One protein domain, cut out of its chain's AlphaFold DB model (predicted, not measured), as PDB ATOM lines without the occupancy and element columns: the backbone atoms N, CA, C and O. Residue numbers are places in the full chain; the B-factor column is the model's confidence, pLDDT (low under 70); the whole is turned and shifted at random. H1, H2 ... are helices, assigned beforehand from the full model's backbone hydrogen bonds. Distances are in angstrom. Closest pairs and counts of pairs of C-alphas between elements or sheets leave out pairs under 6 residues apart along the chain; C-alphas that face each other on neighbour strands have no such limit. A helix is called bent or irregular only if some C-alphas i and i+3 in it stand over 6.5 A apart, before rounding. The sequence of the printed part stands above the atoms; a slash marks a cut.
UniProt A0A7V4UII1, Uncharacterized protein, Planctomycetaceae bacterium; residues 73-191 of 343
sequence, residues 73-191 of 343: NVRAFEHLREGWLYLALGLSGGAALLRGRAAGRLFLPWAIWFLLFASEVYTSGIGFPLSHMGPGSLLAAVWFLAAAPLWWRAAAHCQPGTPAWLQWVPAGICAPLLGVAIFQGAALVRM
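What this domain is: This is residues 73 to 191 of the 343 residues of an uncharacterized protein of Planctomycetaceae bacterium (UniProt A0A7V4UII1). Look first for H4, the longest helix, in the middle of a helical slab: H2 crosses it closely, H3 folds back along one side, and H5 folds back along the opposite side. Short H1 sits at one end of the slab, on the last residues of H3; at the other end, residues 160 to 165 stick out. H2, H3 and H4 form an up-and-down bundle, each helix running against the one before it. The 119 printed residues have five named helices, H1 to H5 in chain order, and no named strand; the class is all helix. The whole is only just compact, close to loose, with a radius of gyration of the C-alphas of 15.8 A and spans of 53 by 37 by 23 A.

How they stand to each other: Begin with H4, residues 130 to 156, which has a kink of 44 degrees near residue 137. H2, residues 84 to 97, touches it, the same way at a steep tilt of 42 degrees; look at the closest C-alphas, those of Gly 93 and Phe 144, 3.9 A apart. H3, residues 103 to 124, forms a helical hairpin with H4, whose residues 130 to 140 alone touch it; the closest C-alphas, of Phe 117 and Gly 136, are 4.7 A apart. Their shallow tilt of 34 degrees, opposite ways, is only just short of steep. H2 and H3 are also a hairpin, at a shallow tilt of 9 degrees, with the C-alphas of Gly 94 and Trp 110 closest at 6.6 A. H5, residues 164 to 185, with a kink of 26 degrees near residue 171, forms a hairpin with H4; the closest C-alphas, of Trp 151 and Pro 170, are 5.6 A apart. H3 and H5 are apart. H1, residues 73 to 82, touches residues 121 to 124 of H3 alone, with the C-alphas of Ala 76 and Tyr 122 closest at 5.2 A. In H1 and H2 every O i to N i+4 pair is within hydrogen-bond range; in H3 it is 16 of 18, in H4 18 of 23, in H5 13 of 18.

Where its parts are: Find C-alpha 130 at (213.421, 153.162, 140.217); from there H4 runs 36.3 A to C-alpha 156 at (217.947, 117.200, 137.674). H4 is irregular, with C-alphas 132 and 135 8.2 A apart. H3 and H5 are only just irregular: C-alphas 105 and 108 are 6.9 A apart, and C-alphas 167 and 170 are 6.8 A apart. H5 spans 32.0 A and ends at C-alpha 185, (222.391, 142.972, 135.591). H3 spans 30.5 A, H2 20.0 A and H1 14.1 A.

The domain as a whole: The C-alphas farthest apart are those of Gly 127 and Pro 160, at 52.9 A. The printed part has no cut; the links H1 to H2, H2 to H3 and H3 to H4 are tight, and H4 to H5 is short. The mean pLDDT of the printed part is 73.9; look for values under 70 at residues 74 to 75, 125 to 132 and 154 to 191.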
ATOM      1  N   ASN A  73     200.842 156.440 146.679       72.12
ATOM      2  CA  ASN A  73     200.556 155.001 146.590       72.12
ATOM      3  C   ASN A  73     200.485 154.510 145.137       72.12
ATOM      4  O   ASN A  73     200.931 153.405 144.842       72.12
ATOM      5  N   VAL A  74     199.956 155.337 144.228       69.12
ATOM      6  CA  VAL A  74     199.879 155.012 142.794       69.12
ATOM      7  C   VAL A  74     201.284 154.855 142.223       69.12
ATOM      8  O   VAL A  74     201.584 153.844 141.597       69.12
ATOM      9  N   ARG A  75     202.177 155.800 142.526       63.69
ATOM     10  CA  ARG A  75     203.569 155.754 142.071       63.69
ATOM     11  C   ARG A  75     204.354 154.602 142.700       63.69
ATOM     12  O   ARG A  75     205.132 153.944 142.021       63.69
ATOM     13  N   ALA A  76     204.131 154.328 143.986       70.00
ATOM     14  CA  ALA A  76     204.707 153.157 144.644       70.00
ATOM     15  C   ALA A  76     204.263 151.856 143.950       70.00
ATOM     16  O   ALA A  76     205.082 150.967 143.723       70.00
ATOM     17  N   PHE A  77     202.991 151.754 143.550       75.81
ATOM     18  CA  PHE A  77     202.482 150.606 142.803       75.81
ATOM     19  C   PHE A  77     203.052 150.523 141.378       75.81
ATOM     20  O   PHE A  77     203.372 149.431 140.915       75.81
ATOM     21  N   GLU A  78     203.237 151.652 140.692       71.25
ATOM     22  CA  GLU A  78     203.912 151.692 139.389       71.25
ATOM     23  C   GLU A  78     205.354 151.191 139.485       71.25
ATOM     24  O   GLU A  78     205.742 150.319 138.710       71.25
ATOM     25  N   HIS A  79     206.123 151.646 140.475       71.31
ATOM     26  CA  HIS A  79     207.482 151.148 140.688       71.31
ATOM     27  C   HIS A  79     207.511 149.688 141.145       71.31
ATOM     28  O   HIS A  79     208.410 148.952 140.750       71.31
ATOM     29  N   LEU A  80     206.525 149.226 141.924       80.69
ATOM     30  CA  LEU A  80     206.371 147.799 142.217       80.69
ATOM     31  C   LEU A  80     206.127 147.001 140.935       80.69
ATOM     32  O   LEU A  80     206.720 145.943 140.749       80.69
ATOM     33  N   ARG A  81     205.268 147.508 140.047       77.19
ATOM     34  CA  ARG A  81     204.980 146.901 138.748       77.19
ATOM     35  C   ARG A  81     206.203 146.916 137.839       77.19
ATOM     36  O   ARG A  81     206.387 145.966 137.098       77.19
ATOM     37  N   GLU A  82     207.039 147.944 137.878       72.00
ATOM     38  CA  GLU A  82     208.281 148.015 137.096       72.00
ATOM     39  C   GLU A  82     209.392 147.136 137.698       72.00
ATOM     40  O   GLU A  82     210.135 146.476 136.974       72.00
ATOM     41  N   GLY A  83     209.466 147.062 139.029       74.50
ATOM     42  CA  GLY A  83     210.423 146.272 139.805       74.50
ATOM     43  C   GLY A  83     209.944 144.863 140.179       74.50
ATOM     44  O   GLY A  83     210.603 144.193 140.976       74.50
ATOM     45  N   TRP A  84     208.817 144.398 139.628       80.62
ATOM     46  CA  TRP A  84     208.141 143.154 140.031       80.62
ATOM     47  C   TRP A  84     209.048 141.925 139.948       80.62
ATOM     48  O   TRP A  84     208.929 140.993 140.744       80.62
ATOM     49  N   LEU A  85     209.984 141.941 138.996       80.88
ATOM     50  CA  LEU A  85     210.940 140.867 138.796       80.88
ATOM     51  C   LEU A  85     211.827 140.676 140.030       80.88
ATOM     52  O   LEU A  85     212.065 139.545 140.436       80.88
ATOM     53  N   TYR A  86     212.270 141.760 140.668       84.31
ATOM     54  CA  TYR A  86     213.070 141.677 141.890       84.31
ATOM     55  C   TYR A  86     212.263 141.081 143.042       84.31
ATOM     56  O   TYR A  86     212.765 140.220 143.762       84.31
ATOM     57  N   LEU A  87     210.983 141.443 143.166       87.50
ATOM     58  CA  LEU A  87     210.102 140.797 144.134       87.50
ATOM     59  C   LEU A  87     209.988 139.291 143.851       87.50
ATOM     60  O   LEU A  87     210.161 138.479 144.757       87.50
ATOM     61  N   ALA A  88     209.768 138.902 142.592       84.50
ATOM     62  CA  ALA A  88     209.681 137.499 142.191       84.50
ATOM     63  C   ALA A  88     210.980 136.720 142.478       84.50
ATOM     64  O   ALA A  88     210.923 135.592 142.976       84.50
ATOM     65  N   LEU A  89     212.150 137.319 142.231       85.38
ATOM     66  CA  LEU A  89     213.457 136.731 142.541       85.38
ATOM     67  C   LEU A  89     213.607 136.459 144.043       85.38
ATOM     68  O   LEU A  89     213.926 135.340 144.443       85.38
ATOM     69  N   GLY A  90     213.321 137.442 144.896       88.44
ATOM     70  CA  GLY A  90     213.482 137.258 146.337       88.44
ATOM     71  C   GLY A  90     212.411 136.359 146.973       88.44
ATOM     72  O   GLY A  90     212.722 135.592 147.890       88.44
ATOM     73  N   LEU A  91     211.174 136.364 146.458       90.31
ATOM     74  CA  LEU A  91     210.125 135.425 146.879       90.31
ATOM     75  C   LEU A  91     210.464 133.985 146.477       90.31
ATOM     76  O   LEU A  91     210.344 133.080 147.300       90.31
ATOM     77  N   SER A  92     210.917 133.761 145.241       84.31
ATOM     78  CA  SER A  92     211.306 132.424 144.771       84.31
ATOM     79  C   SER A  92     212.560 131.909 145.486       84.31
ATOM     80  O   SER A  92     212.584 130.759 145.928       84.31
ATOM     81  N   GLY A  93     213.566 132.764 145.693       85.38
ATOM     82  CA  GLY A  93     214.746 132.437 146.493       85.38
ATOM     83  C   GLY A  93     214.386 132.031 147.925       85.38
ATOM     84  O   GLY A  93     214.790 130.968 148.401       85.38
ATOM     85  N   GLY A  94     213.538 132.830 148.581       88.44
ATOM     86  CA  GLY A  94     212.996 132.523 149.903       88.44
ATOM     87  C   GLY A  94     212.211 131.218 149.941       88.44
ATOM     88  O   GLY A  94     212.472 130.369 150.789       88.44
ATOM     89  N   ALA A  95     211.294 131.006 148.996       85.94
ATOM     90  CA  ALA A  95     210.459 129.808 148.946       85.94
ATOM     91  C   ALA A  95     211.282 128.512 148.856       85.94
ATOM     92  O   ALA A  95     210.902 127.512 149.463       85.94
ATOM     93  N   ALA A  96     212.410 128.510 148.141       83.81
ATOM     94  CA  ALA A  96     213.304 127.353 148.104       83.81
ATOM     95  C   ALA A  96     214.115 127.193 149.395       83.81
ATOM     96  O   ALA A  96     214.155 126.104 149.971       83.81
ATOM     97  N   LEU A  97     214.759 128.262 149.864       86.94
ATOM     98  CA  LEU A  97     215.680 128.189 151.001       86.94
ATOM     99  C   LEU A  97     214.958 127.946 152.335       86.94
ATOM    100  O   LEU A  97     215.474 127.230 153.196       86.94
ATOM    101  N   LEU A  98     213.741 128.472 152.489       88.94
ATOM    102  CA  LEU A  98     212.920 128.328 153.696       88.94
ATOM    103  C   LEU A  98     212.178 126.988 153.792       88.94
ATOM    104  O   LEU A  98     211.585 126.701 154.826       88.94
ATOM    105  N   ARG A  99     212.228 126.134 152.762       83.25
ATOM    106  CA  ARG A  99     211.731 124.744 152.838       83.25
ATOM    107  C   ARG A  99     212.770 123.766 153.393       83.25
ATOM    108  O   ARG A  99     212.438 122.630 153.717       83.25
ATOM    109  N   GLY A 100     214.033 124.180 153.470       74.56
ATOM    110  CA  GLY A 100     215.140 123.332 153.904       74.56
ATOM    111  C   GLY A 100     215.359 123.315 155.418       74.56
ATOM    112  O   GLY A 100     214.775 124.078 156.181       74.56
ATOM    113  N   ARG A 101     216.318 122.495 155.863       76.56
ATOM    114  CA  ARG A 101     216.727 122.385 157.282       76.56
ATOM    115  C   ARG A 101     217.226 123.705 157.895       76.56
ATOM    116  O   ARG A 101     217.290 123.827 159.113       76.56
ATOM    117  N   ALA A 102     217.585 124.687 157.065       78.88
ATOM    118  CA  ALA A 102     218.054 126.005 157.487       78.88
ATOM    119  C   ALA A 102     216.927 127.045 157.670       78.88
ATOM    120  O   ALA A 102     217.225 128.181 158.040       78.88
ATOM    121  N   ALA A 103     215.655 126.676 157.460       83.56
ATOM    122  CA  ALA A 103     214.507 127.586 157.509       83.56
ATOM    123  C   ALA A 103     214.484 128.471 158.763       83.56
ATOM    124  O   ALA A 103     214.385 129.691 158.659       83.56
ATOM    125  N   GLY A 104     214.682 127.877 159.945       81.00
ATOM    126  CA  GLY A 104     214.669 128.611 161.214       81.00
ATOM    127  C   GLY A 104     215.767 129.675 161.349       81.00
ATOM    128  O   GLY A 104     215.591 130.634 162.089       81.00
ATOM    129  N   ARG A 105     216.888 129.542 160.623       84.31
ATOM    130  CA  ARG A 105     217.978 130.536 160.616       84.31
ATOM    131  C   ARG A 105     217.797 131.600 159.536       84.31
ATOM    132  O   ARG A 105     218.251 132.722 159.707       84.31
ATOM    133  N   LEU A 106     217.158 131.238 158.426       88.44
ATOM    134  CA  LEU A 106     217.031 132.093 157.244       88.44
ATOM    135  C   LEU A 106     215.732 132.902 157.219       88.44
ATOM    136  O   LEU A 106     215.680 133.925 156.542       88.44
ATOM    137  N   PHE A 107     214.712 132.486 157.974       90.19
ATOM    138  CA  PHE A 107     213.408 133.149 157.986       90.19
ATOM    139  C   PHE A 107     213.507 134.623 158.377       90.19
ATOM    140  O   PHE A 107     213.012 135.482 157.653       90.19
ATOM    141  N   LEU A 108     214.181 134.929 159.489       89.44
ATOM    142  CA  LEU A 108     214.290 136.303 159.974       89.44
ATOM    143  C   LEU A 108     215.075 137.207 158.998       89.44
ATOM    144  O   LEU A 108     214.545 138.255 158.634       89.44
ATOM    145  N   PRO A 109     216.265 136.821 158.490       90.00
ATOM    146  CA  PRO A 109     216.943 137.565 157.426       90.00
ATOM    147  C   PRO A 109     216.096 137.785 156.165       90.00
ATOM    148  O   PRO A 109     216.155 138.859 155.567       90.00
ATOM    149  N   TRP A 110     215.309 136.787 155.757       92.69
ATOM    150  CA  TRP A 110     214.429 136.903 154.596       92.69
ATOM    151  C   TRP A 110     213.266 137.870 154.856       92.69
ATOM    152  O   TRP A 110     212.982 138.725 154.021       92.69
ATOM    153  N   ALA A 111     212.644 137.807 156.034       92.75
ATOM    154  CA  ALA A 111     211.582 138.730 156.427       92.75
ATOM    155  C   ALA A 111     212.085 140.182 156.501       92.75
ATOM    156  O   ALA A 111     211.404 141.097 156.044       92.75
ATOM    157  N   ILE A 112     213.302 140.390 157.015       91.50
ATOM    158  CA  ILE A 112     213.968 141.702 157.038       91.50
ATOM    159  C   ILE A 112     214.174 142.225 155.613       91.50
ATOM    160  O   ILE A 112     213.873 143.387 155.351       91.50
ATOM    161  N   TRP A 113     214.632 141.379 154.685       91.62
ATOM    162  CA  TRP A 113     214.729 141.747 153.271       91.62
ATOM    163  C   TRP A 113     213.366 142.136 152.684       91.62
ATOM    164  O   TRP A 113     213.266 143.170 152.031       91.62
ATOM    165  N   PHE A 114     212.322 141.342 152.927       93.00
ATOM    166  CA  PHE A 114     210.990 141.610 152.388       93.00
ATOM    167  C   PHE A 114     210.441 142.954 152.884       93.00
ATOM    168  O   PHE A 114     209.929 143.749 152.098       93.00
ATOM    169  N   LEU A 115     210.600 143.236 154.179       91.88
ATOM    170  CA  LEU A 115     210.212 144.513 154.775       91.88
ATOM    171  C   LEU A 115     211.036 145.681 154.223       91.88
ATOM    172  O   LEU A 115     210.473 146.741 153.956       91.88
ATOM    173  N   LEU A 116     212.342 145.489 154.010       89.12
ATOM    174  CA  LEU A 116     213.193 146.491 153.374       89.12
ATOM    175  C   LEU A 116     212.706 146.787 151.952       89.12
ATOM    176  O   LEU A 116     212.449 147.945 151.635       89.12
ATOM    177  N   PHE A 117     212.499 145.758 151.129       88.19
ATOM    178  CA  PHE A 117     212.006 145.905 149.759       88.19
ATOM    179  C   PHE A 117     210.643 146.609 149.724       88.19
ATOM    180  O   PHE A 117     210.447 147.554 148.964       88.19
ATOM    181  N   ALA A 118     209.709 146.215 150.595       89.12
ATOM    182  CA  ALA A 118     208.414 146.880 150.718       89.12
ATOM    183  C   ALA A 118     208.559 148.359 151.126       89.12
ATOM    184  O   ALA A 118     207.856 149.219 150.594       89.12
ATOM    185  N   SER A 119     209.495 148.671 152.029       87.12
ATOM    186  CA  SER A 119     209.776 150.052 152.432       87.12
ATOM    187  C   SER A 119     210.385 150.881 151.298       87.12
ATOM    188  O   SER A 119     210.023 152.044 151.141       87.12
ATOM    189  N   GLU A 120     211.248 150.302 150.460       84.38
ATOM    190  CA  GLU A 120     211.810 150.965 149.279       84.38
ATOM    191  C   GLU A 120     210.736 151.223 148.222       84.38
ATOM    192  O   GLU A 120     210.652 152.328 147.693       84.38
ATOM    193  N   VAL A 121     209.868 150.240 147.959       83.81
ATOM    194  CA  VAL A 121     208.704 150.402 147.075       83.81
ATOM    195  C   VAL A 121     207.827 151.546 147.572       83.81
ATOM    196  O   VAL A 121     207.512 152.459 146.813       83.81
ATOM    197  N   TYR A 122     207.478 151.545 148.856       82.19
ATOM    198  CA  TYR A 122     206.645 152.585 149.449       82.19
ATOM    199  C   TYR A 122     207.305 153.972 149.377       82.19
ATOM    200  O   TYR A 122     206.710 154.932 148.884       82.19
ATOM    201  N   THR A 123     208.566 154.077 149.802       76.19
ATOM    202  CA  THR A 123     209.299 155.352 149.831       76.19
ATOM    203  C   THR A 123     209.676 155.856 148.440       76.19
ATOM    204  O   THR A 123     209.819 157.062 148.260       76.19
ATOM    205  N   SER A 124     209.743 154.994 147.423       71.19
ATOM    206  CA  SER A 124     209.910 155.422 146.028       71.19
ATOM    207  C   SER A 124     208.761 156.321 145.538       71.19
ATOM    208  O   SER A 124     208.956 157.161 144.654       71.19
ATOM    209  N   GLY A 125     207.584 156.217 146.169       61.59
ATOM    210  CA  GLY A 125     206.421 157.065 145.921       61.59
ATOM    211  C   GLY A 125     206.604 158.542 146.299       61.59
ATOM    212  O   GLY A 125     205.753 159.344 145.935       61.59
ATOM    213  N   ILE A 126     207.702 158.916 146.970       63.41
ATOM    214  CA  ILE A 126     208.021 160.291 147.423       63.41
ATOM    215  C   ILE A 126     208.630 161.167 146.303       63.41
ATOM    216  O   ILE A 126     209.039 162.297 146.536       63.41
ATOM    217  N   GLY A 127     208.724 160.680 145.062       54.66
ATOM    218  CA  GLY A 127     209.348 161.468 143.985       54.66
ATOM    219  C   GLY A 127     210.514 160.787 143.281       54.66
ATOM    220  O   GLY A 127     211.110 161.357 142.366       54.66
ATOM    221  N   PHE A 128     210.865 159.570 143.684       56.06
ATOM    222  CA  PHE A 128     212.167 159.000 143.373       56.06
ATOM    223  C   PHE A 128     212.172 158.118 142.115       56.06
ATOM    224  O   PHE A 128     211.127 157.605 141.721       56.06
ATOM    225  N   PRO A 129     213.322 157.973 141.431       59.28
ATOM    226  CA  PRO A 129     213.480 157.030 140.325       59.28
ATOM    227  C   PRO A 129     213.599 155.581 140.822       59.28
ATOM    228  O   PRO A 129     214.023 155.346 141.953       59.28
ATOM    229  N   LEU A 130     213.328 154.608 139.941       56.22
ATOM    230  CA  LEU A 130     213.421 153.162 140.217       56.22
ATOM    231  C   LEU A 130     214.777 152.722 140.812       56.22
ATOM    232  O   LEU A 130     214.859 151.740 141.547       56.22
ATOM    233  N   SER A 131     215.851 153.477 140.552       62.00
ATOM    234  CA  SER A 131     217.176 153.242 141.142       62.00
ATOM    235  C   SER A 131     217.209 153.352 142.675       62.00
ATOM    236  O   SER A 131     218.180 152.914 143.290       62.00
ATOM    237  N   HIS A 132     216.155 153.882 143.308       63.38
ATOM    238  CA  HIS A 132     216.003 153.889 144.765       63.38
ATOM    239  C   HIS A 132     215.713 152.513 145.384       63.38
ATOM    240  O   HIS A 132     215.896 152.378 146.588       63.38
ATOM    241  N   MET A 133     215.348 151.496 144.597       71.06
ATOM    242  CA  MET A 133     215.162 150.110 145.070       71.06
ATOM    243  C   MET A 133     216.468 149.290 145.070       71.06
ATOM    244  O   MET A 133     216.449 148.063 145.119       71.06
ATOM    245  N   GLY A 134     217.624 149.947 144.914       73.12
ATOM    246  CA  GLY A 134     218.902 149.291 144.625       73.12
ATOM    247  C   GLY A 134     219.271 148.159 145.595       73.12
ATOM    248  O   GLY A 134     219.498 147.037 145.133       73.12
ATOM    249  N   PRO A 135     219.344 148.399 146.915       77.56
ATOM    250  CA  PRO A 135     219.783 147.354 147.836       77.56
ATOM    251  C   PRO A 135     218.746 146.247 148.078       77.56
ATOM    252  O   PRO A 135     219.145 145.083 148.160       77.56
ATOM    253  N   GLY A 136     217.439 146.537 148.132       83.44
ATOM    254  CA  GLY A 136     216.418 145.484 148.189       83.44
ATOM    255  C   GLY A 136     216.412 144.606 146.936       83.44
ATOM    256  O   GLY A 136     216.329 143.379 147.050       83.44
ATOM    257  N   SER A 137     216.596 145.199 145.754       83.19
ATOM    258  CA  SER A 137     216.759 144.473 144.487       83.19
ATOM    259  C   SER A 137     218.032 143.623 144.448       83.19
ATOM    260  O   SER A 137     217.997 142.473 144.003       83.19
ATOM    261  N   LEU A 138     219.151 144.140 144.967       83.00
ATOM    262  CA  LEU A 138     220.402 143.387 145.090       83.00
ATOM    263  C   LEU A 138     220.227 142.165 145.999       83.00
ATOM    264  O   LEU A 138     220.588 141.051 145.622       83.00
ATOM    265  N   LEU A 139     219.648 142.355 147.185       86.62
ATOM    266  CA  LEU A 139     219.400 141.265 148.127       86.62
ATOM    267  C   LEU A 139     218.433 140.223 147.555       86.62
ATOM    268  O   LEU A 139     218.620 139.031 147.788       86.62
ATOM    269  N   ALA A 140     217.444 140.641 146.763       87.75
ATOM    270  CA  ALA A 140     216.550 139.721 146.073       87.75
ATOM    271  C   ALA A 140     217.306 138.809 145.092       87.75
ATOM    272  O   ALA A 140     217.083 137.596 145.073       87.75
ATOM    273  N   ALA A 141     218.246 139.374 144.327       83.25
ATOM    274  CA  ALA A 141     219.117 138.603 143.445       83.25
ATOM    275  C   ALA A 141     220.019 137.640 144.235       83.25
ATOM    276  O   ALA A 141     220.176 136.488 143.834       83.25
ATOM    277  N   VAL A 142     220.555 138.062 145.386       87.25
ATOM    278  CA  VAL A 142     221.346 137.189 146.273       87.25
ATOM    279  C   VAL A 142     220.515 136.008 146.780       87.25
ATOM    280  O   VAL A 142     220.972 134.870 146.690       87.25
ATOM    281  N   TRP A 143     219.288 136.246 147.260       89.56
ATOM    282  CA  TRP A 143     218.373 135.180 147.691       89.56
ATOM    283  C   TRP A 143     218.091 134.180 146.570       89.56
ATOM    284  O   TRP A 143     218.122 132.969 146.796       89.56
ATOM    285  N   PHE A 144     217.846 134.677 145.359       86.88
ATOM    286  CA  PHE A 144     217.606 133.837 144.194       86.88
ATOM    287  C   PHE A 144     218.834 132.999 143.813       86.88
ATOM    288  O   PHE A 144     218.731 131.780 143.677       86.88
ATOM    289  N   LEU A 145     220.010 133.624 143.700       84.94
ATOM    290  CA  LEU A 145     221.257 132.939 143.347       84.94
ATOM    291  C   LEU A 145     221.663 131.904 144.403       84.94
ATOM    292  O   LEU A 145     222.092 130.808 144.051       84.94
ATOM    293  N   ALA A 146     221.470 132.206 145.689       86.44
ATOM    294  CA  ALA A 146     221.708 131.256 146.773       86.44
ATOM    295  C   ALA A 146     220.766 130.039 146.705       86.44
ATOM    296  O   ALA A 146     221.149 128.933 147.088       86.44
ATOM    297  N   ALA A 147     219.544 130.225 146.197       84.88
ATOM    298  CA  ALA A 147     218.574 129.154 146.000       84.88
ATOM    299  C   ALA A 147     218.775 128.370 144.691       84.88
ATOM    300  O   ALA A 147     218.326 127.228 144.596       84.88
ATOM    301  N   ALA A 148     219.449 128.946 143.690       80.50
ATOM    302  CA  ALA A 148     219.614 128.355 142.360       80.50
ATOM    303  C   ALA A 148     220.135 126.899 142.367       80.50
ATOM    304  O   ALA A 148     219.577 126.077 141.634       80.50
ATOM    305  N   PRO A 149     221.104 126.500 143.222       81.00
ATOM    306  CA  PRO A 149     221.547 125.105 143.292       81.00
ATOM    307  C   PRO A 149     220.455 124.129 143.749       81.00
ATOM    308  O   PRO A 149     220.450 122.971 143.330       81.00
ATOM    309  N   LEU A 150     219.527 124.569 144.609       78.19
ATOM    310  CA  LEU A 150     218.412 123.741 145.081       78.19
ATOM    311  C   LEU A 150     217.421 123.479 143.948       78.19
ATOM    312  O   LEU A 150     216.981 122.347 143.758       78.19
ATOM    313  N   TRP A 151     217.133 124.514 143.164       72.75
ATOM    314  CA  TRP A 151     216.274 124.414 141.994       72.75
ATOM    315  C   TRP A 151     216.890 123.555 140.892       72.75
ATOM    316  O   TRP A 151     216.201 122.719 140.314       72.75
ATOM    317  N   TRP A 152     218.198 123.694 140.660       71.06
ATOM    318  CA  TRP A 152     218.931 122.861 139.707       71.06
ATOM    319  C   TRP A 152     218.881 121.380 140.087       71.06
ATOM    320  O   TRP A 152     218.595 120.526 139.253       71.06
ATOM    321  N   ARG A 153     219.098 121.059 141.369       72.62
ATOM    322  CA  ARG A 153     219.010 119.677 141.861       72.62
ATOM    323  C   ARG A 153     217.601 119.107 141.743       72.62
ATOM    324  O   ARG A 153     217.474 117.958 141.336       72.62
ATOM    325  N   ALA A 154     216.578 119.898 142.068       68.75
ATOM    326  CA  ALA A 154     215.179 119.499 141.931       68.75
ATOM    327  C   ALA A 154     214.787 119.238 140.467       68.75
ATOM    328  O   ALA A 154     214.041 118.304 140.202       68.75
ATOM    329  N   ALA A 155     215.320 120.019 139.525       65.25
ATOM    330  CA  ALA A 155     215.128 119.789 138.095       65.25
ATOM    331  C   ALA A 155     215.897 118.561 137.575       65.25
ATOM    332  O   ALA A 155     215.412 117.854 136.699       65.25
ATOM    333  N   ALA A 156     217.093 118.304 138.109       64.81
ATOM    334  CA  ALA A 156     217.947 117.200 137.674       64.81
ATOM    335  C   ALA A 156     217.534 115.828 138.242       64.81
ATOM    336  O   ALA A 156     217.947 114.805 137.704       64.81
ATOM    337  N   HIS A 157     216.761 115.784 139.334       63.09
ATOM    338  CA  HIS A 157     216.347 114.537 139.984       63.09
ATOM    339  C   HIS A 157     214.841 114.318 139.821       63.09
ATOM    340  O   HIS A 157     214.033 114.902 140.542       63.09
ATOM    341  N   CYS A 158     214.462 113.426 138.906       56.44
ATOM    342  CA  CYS A 158     213.077 113.001 138.733       56.44
ATOM    343  C   CYS A 158     212.620 112.197 139.960       56.44
ATOM    344  O   CYS A 158     213.104 111.090 140.197       56.44
ATOM    345  N   GLN A 159     211.674 112.724 140.743       62.66
ATOM    346  CA  GLN A 159     211.019 111.929 141.783       62.66
ATOM    347  C   GLN A 159     210.031 110.940 141.137       62.66
ATOM    348  O   GLN A 159     209.150 111.379 140.384       62.66
ATOM    349  N   PRO A 160     210.129 109.625 141.428       54.66
ATOM    350  CA  PRO A 160     209.193 108.627 140.914       54.66
ATOM    351  C   PRO A 160     207.748 109.002 141.268       54.66
ATOM    352  O   PRO A 160     207.455 109.315 142.418       54.66
ATOM    353  N   GLY A 161     206.849 108.996 140.279       67.25
ATOM    354  CA  GLY A 161     205.426 109.324 140.463       67.25
ATOM    355  C   GLY A 161     205.050 110.803 140.299       67.25
ATOM    356  O   GLY A 161     203.866 111.128 140.308       67.25
ATOM    357  N   THR A 162     206.013 111.708 140.089       65.62
ATOM    358  CA  THR A 162     205.710 113.122 139.799       65.62
ATOM    359  C   THR A 162     205.430 113.298 138.302       65.62
ATOM    360  O   THR A 162     206.274 112.883 137.504       65.62
ATOM    361  N   PRO A 163     204.313 113.925 137.878       66.56
ATOM    362  CA  PRO A 163     204.037 114.175 136.463       66.56
ATOM    363  C   PRO A 163     205.187 114.935 135.793       66.56
ATOM    364  O   PRO A 163     205.685 115.909 136.356       66.56
ATOM    365  N   ALA A 164     205.589 114.522 134.587       62.38
ATOM    366  CA  ALA A 164     206.765 115.064 133.900       62.38
ATOM    367  C   ALA A 164     206.754 116.602 133.815       62.38
ATOM    368  O   ALA A 164     207.773 117.233 134.059       62.38
ATOM    369  N   TRP A 165     205.595 117.224 133.569       62.34
ATOM    370  CA  TRP A 165     205.465 118.684 133.480       62.34
ATOM    371  C   TRP A 165     205.771 119.419 134.799       62.34
ATOM    372  O   TRP A 165     206.335 120.508 134.761       62.34
ATOM    373  N   LEU A 166     205.478 118.817 135.959       62.44
ATOM    374  CA  LEU A 166     205.764 119.378 137.290       62.44
ATOM    375  C   LEU A 166     207.263 119.347 137.626       62.44
ATOM    376  O   LEU A 166     207.738 120.202 138.370       62.44
ATOM    377  N   GLN A 167     208.013 118.407 137.042       60.44
ATOM    378  CA  GLN A 167     209.468 118.294 137.214       60.44
ATOM    379  C   GLN A 167     210.218 119.439 136.511       60.44
ATOM    380  O   GLN A 167     211.284 119.861 136.959       60.44
ATOM    381  N   TRP A 168     209.625 120.002 135.453       58.56
ATOM    382  CA  TRP A 168     210.178 121.134 134.707       58.56
ATOM    383  C   TRP A 168     209.795 122.497 135.280       58.56
ATOM    384  O   TRP A 168     210.431 123.480 134.922       58.56
ATOM    385  N   VAL A 169     208.813 122.595 136.184       64.56
ATOM    386  CA  VAL A 169     208.382 123.882 136.769       64.56
ATOM    387  C   VAL A 169     209.537 124.622 137.474       64.56
ATOM    388  O   VAL A 169     209.728 125.807 137.199       64.56
ATOM    389  N   PRO A 170     210.378 123.969 138.304       61.34
ATOM    390  CA  PRO A 170     211.581 124.582 138.872       61.34
ATOM    391  C   PRO A 170     212.554 125.145 137.829       61.34
ATOM    392  O   PRO A 170     212.998 126.285 137.949       61.34
ATOM    393  N   ALA A 171     212.868 124.360 136.792       59.09
ATOM    394  CA  ALA A 171     213.792 124.748 135.727       59.09
ATOM    395  C   ALA A 171     213.208 125.849 134.832       59.09
ATOM    396  O   ALA A 171     213.902 126.804 134.493       59.09
ATOM    397  N   GLY A 172     211.921 125.740 134.501       60.88
ATOM    398  CA  GLY A 172     211.167 126.676 133.674       60.88
ATOM    399  C   GLY A 172     210.912 128.021 134.348       60.88
ATOM    400  O   GLY A 172     210.709 129.003 133.651       60.88
ATOM    401  N   ILE A 173     210.978 128.100 135.681       64.38
ATOM    402  CA  ILE A 173     210.965 129.368 136.424       64.38
ATOM    403  C   ILE A 173     212.394 129.905 136.592       64.38
ATOM    404  O   ILE A 173     212.643 131.089 136.369       64.38
ATOM    405  N   CYS A 174     213.360 129.052 136.944       63.25
ATOM    406  CA  CYS A 174     214.713 129.505 137.273       63.25
ATOM    407  C   CYS A 174     215.544 129.915 136.058       63.25
ATOM    408  O   CYS A 174     216.272 130.897 136.150       63.25
ATOM    409  N   ALA A 175     215.447 129.211 134.930       64.56
ATOM    410  CA  ALA A 175     216.209 129.540 133.726       64.56
ATOM    411  C   ALA A 175     215.853 130.924 133.144       64.56
ATOM    412  O   ALA A 175     216.777 131.706 132.912       64.56
ATOM    413  N   PRO A 176     214.569 131.300 132.961       65.94
ATOM    414  CA  PRO A 176     214.234 132.642 132.500       65.94
ATOM    415  C   PRO A 176     214.498 133.708 133.564       65.94
ATOM    416  O   PRO A 176     214.988 134.772 133.210       65.94
ATOM    417  N   LEU A 177     214.263 133.447 134.856       66.44
ATOM    418  CA  LEU A 177     214.587 134.421 135.909       66.44
ATOM    419  C   LEU A 177     216.097 134.683 136.016       66.44
ATOM    420  O   LEU A 177     216.507 135.837 136.123       66.44
ATOM    421  N   LEU A 178     216.923 133.638 135.930       67.00
ATOM    422  CA  LEU A 178     218.381 133.752 135.895       67.00
ATOM    423  C   LEU A 178     218.845 134.446 134.612       67.00
ATOM    424  O   LEU A 178     219.697 135.326 134.674       67.00
ATOM    425  N   GLY A 179     218.248 134.098 133.469       64.88
ATOM    426  CA  GLY A 179     218.485 134.767 132.197       64.88
ATOM    427  C   GLY A 179     218.208 136.262 132.307       64.88
ATOM    428  O   GLY A 179     219.105 137.066 132.083       64.88
ATOM    429  N   VAL A 180     217.011 136.659 132.736       65.19
ATOM    430  CA  VAL A 180     216.653 138.076 132.873       65.19
ATOM    431  C   VAL A 180     217.536 138.775 133.912       65.19
ATOM    432  O   VAL A 180     217.990 139.884 133.646       65.19
ATOM    433  N   ALA A 181     217.858 138.139 135.044       64.06
ATOM    434  CA  ALA A 181     218.757 138.709 136.049       64.06
ATOM    435  C   ALA A 181     220.180 138.944 135.507       64.06
ATOM    436  O   ALA A 181     220.757 140.004 135.748       64.06
ATOM    437  N   ILE A 182     220.734 138.002 134.737       64.75
ATOM    438  CA  ILE A 182     222.053 138.136 134.100       64.75
ATOM    439  C   ILE A 182     222.002 139.177 132.976       64.75
ATOM    440  O   ILE A 182     222.858 140.056 132.924       64.75
ATOM    441  N   PHE A 183     221.001 139.130 132.096       60.88
ATOM    442  CA  PHE A 183     220.895 140.036 130.948       60.88
ATOM    443  C   PHE A 183     220.618 141.487 131.358       60.88
ATOM    444  O   PHE A 183     221.195 142.402 130.762       60.88
ATOM    445  N   GLN A 184     219.792 141.707 132.387       61.81
ATOM    446  CA  GLN A 184     219.574 143.039 132.955       61.81
ATOM    447  C   GLN A 184     220.755 143.497 133.817       61.81
ATOM    448  O   GLN A 184     221.217 144.626 133.658       61.81
ATOM    449  N   GLY A 185     221.290 142.631 134.685       56.66
ATOM    450  CA  GLY A 185     222.391 142.972 135.591       56.66
ATOM    451  C   GLY A 185     223.722 143.234 134.881       56.66
ATOM    452  O   GLY A 185     224.449 144.149 135.256       56.66
ATOM    453  N   ALA A 186     224.027 142.491 133.816       53.41
ATOM    454  CA  ALA A 186     225.231 142.693 133.008       53.41
ATOM    455  C   ALA A 186     225.098 143.850 131.998       53.41
ATOM    456  O   ALA A 186     226.027 144.099 131.230       53.41
ATOM    457  N   ALA A 187     223.947 144.537 131.964       52.34
ATOM    458  CA  ALA A 187     223.613 145.540 130.953       52.34
ATOM    459  C   ALA A 187     223.834 145.036 129.510       52.34
ATOM    460  O   ALA A 187     224.122 145.831 128.618       52.34
ATOM    461  N   LEU A 188     223.721 143.722 129.279       45.31
ATOM    462  CA  LEU A 188     223.850 143.109 127.951       45.31
ATOM    463  C   LEU A 188     222.633 143.439 127.084       45.31
ATOM    464  O   LEU A 188     222.746 143.559 125.869       45.31
ATOM    465  N   VAL A 189     221.487 143.672 127.726       47.47
ATOM    466  CA  VAL A 189     220.332 144.332 127.121       47.47
ATOM    467  C   VAL A 189     220.334 145.781 127.598       47.47
ATOM    468  O   VAL A 189     219.634 146.149 128.539       47.47
ATOM    469  N   ARG A 190     221.152 146.634 126.974       44.84
ATOM    470  CA  ARG A 190     220.896 148.076 127.057       44.84
ATOM    471  C   ARG A 190     219.683 148.341 126.188       44.84
ATOM    472  O   ARG A 190     219.715 148.013 125.003       44.84
ATOM    473  N   MET A 191     218.635 148.947 126.748       44.72
ATOM    474  CA  MET A 191     217.656 149.604 125.886       44.72
ATOM    475  C   MET A 191     218.456 150.523 124.956       44.72
ATOM    476  O   MET A 191     219.267 151.298 125.476       44.72
TER     477      MET A 191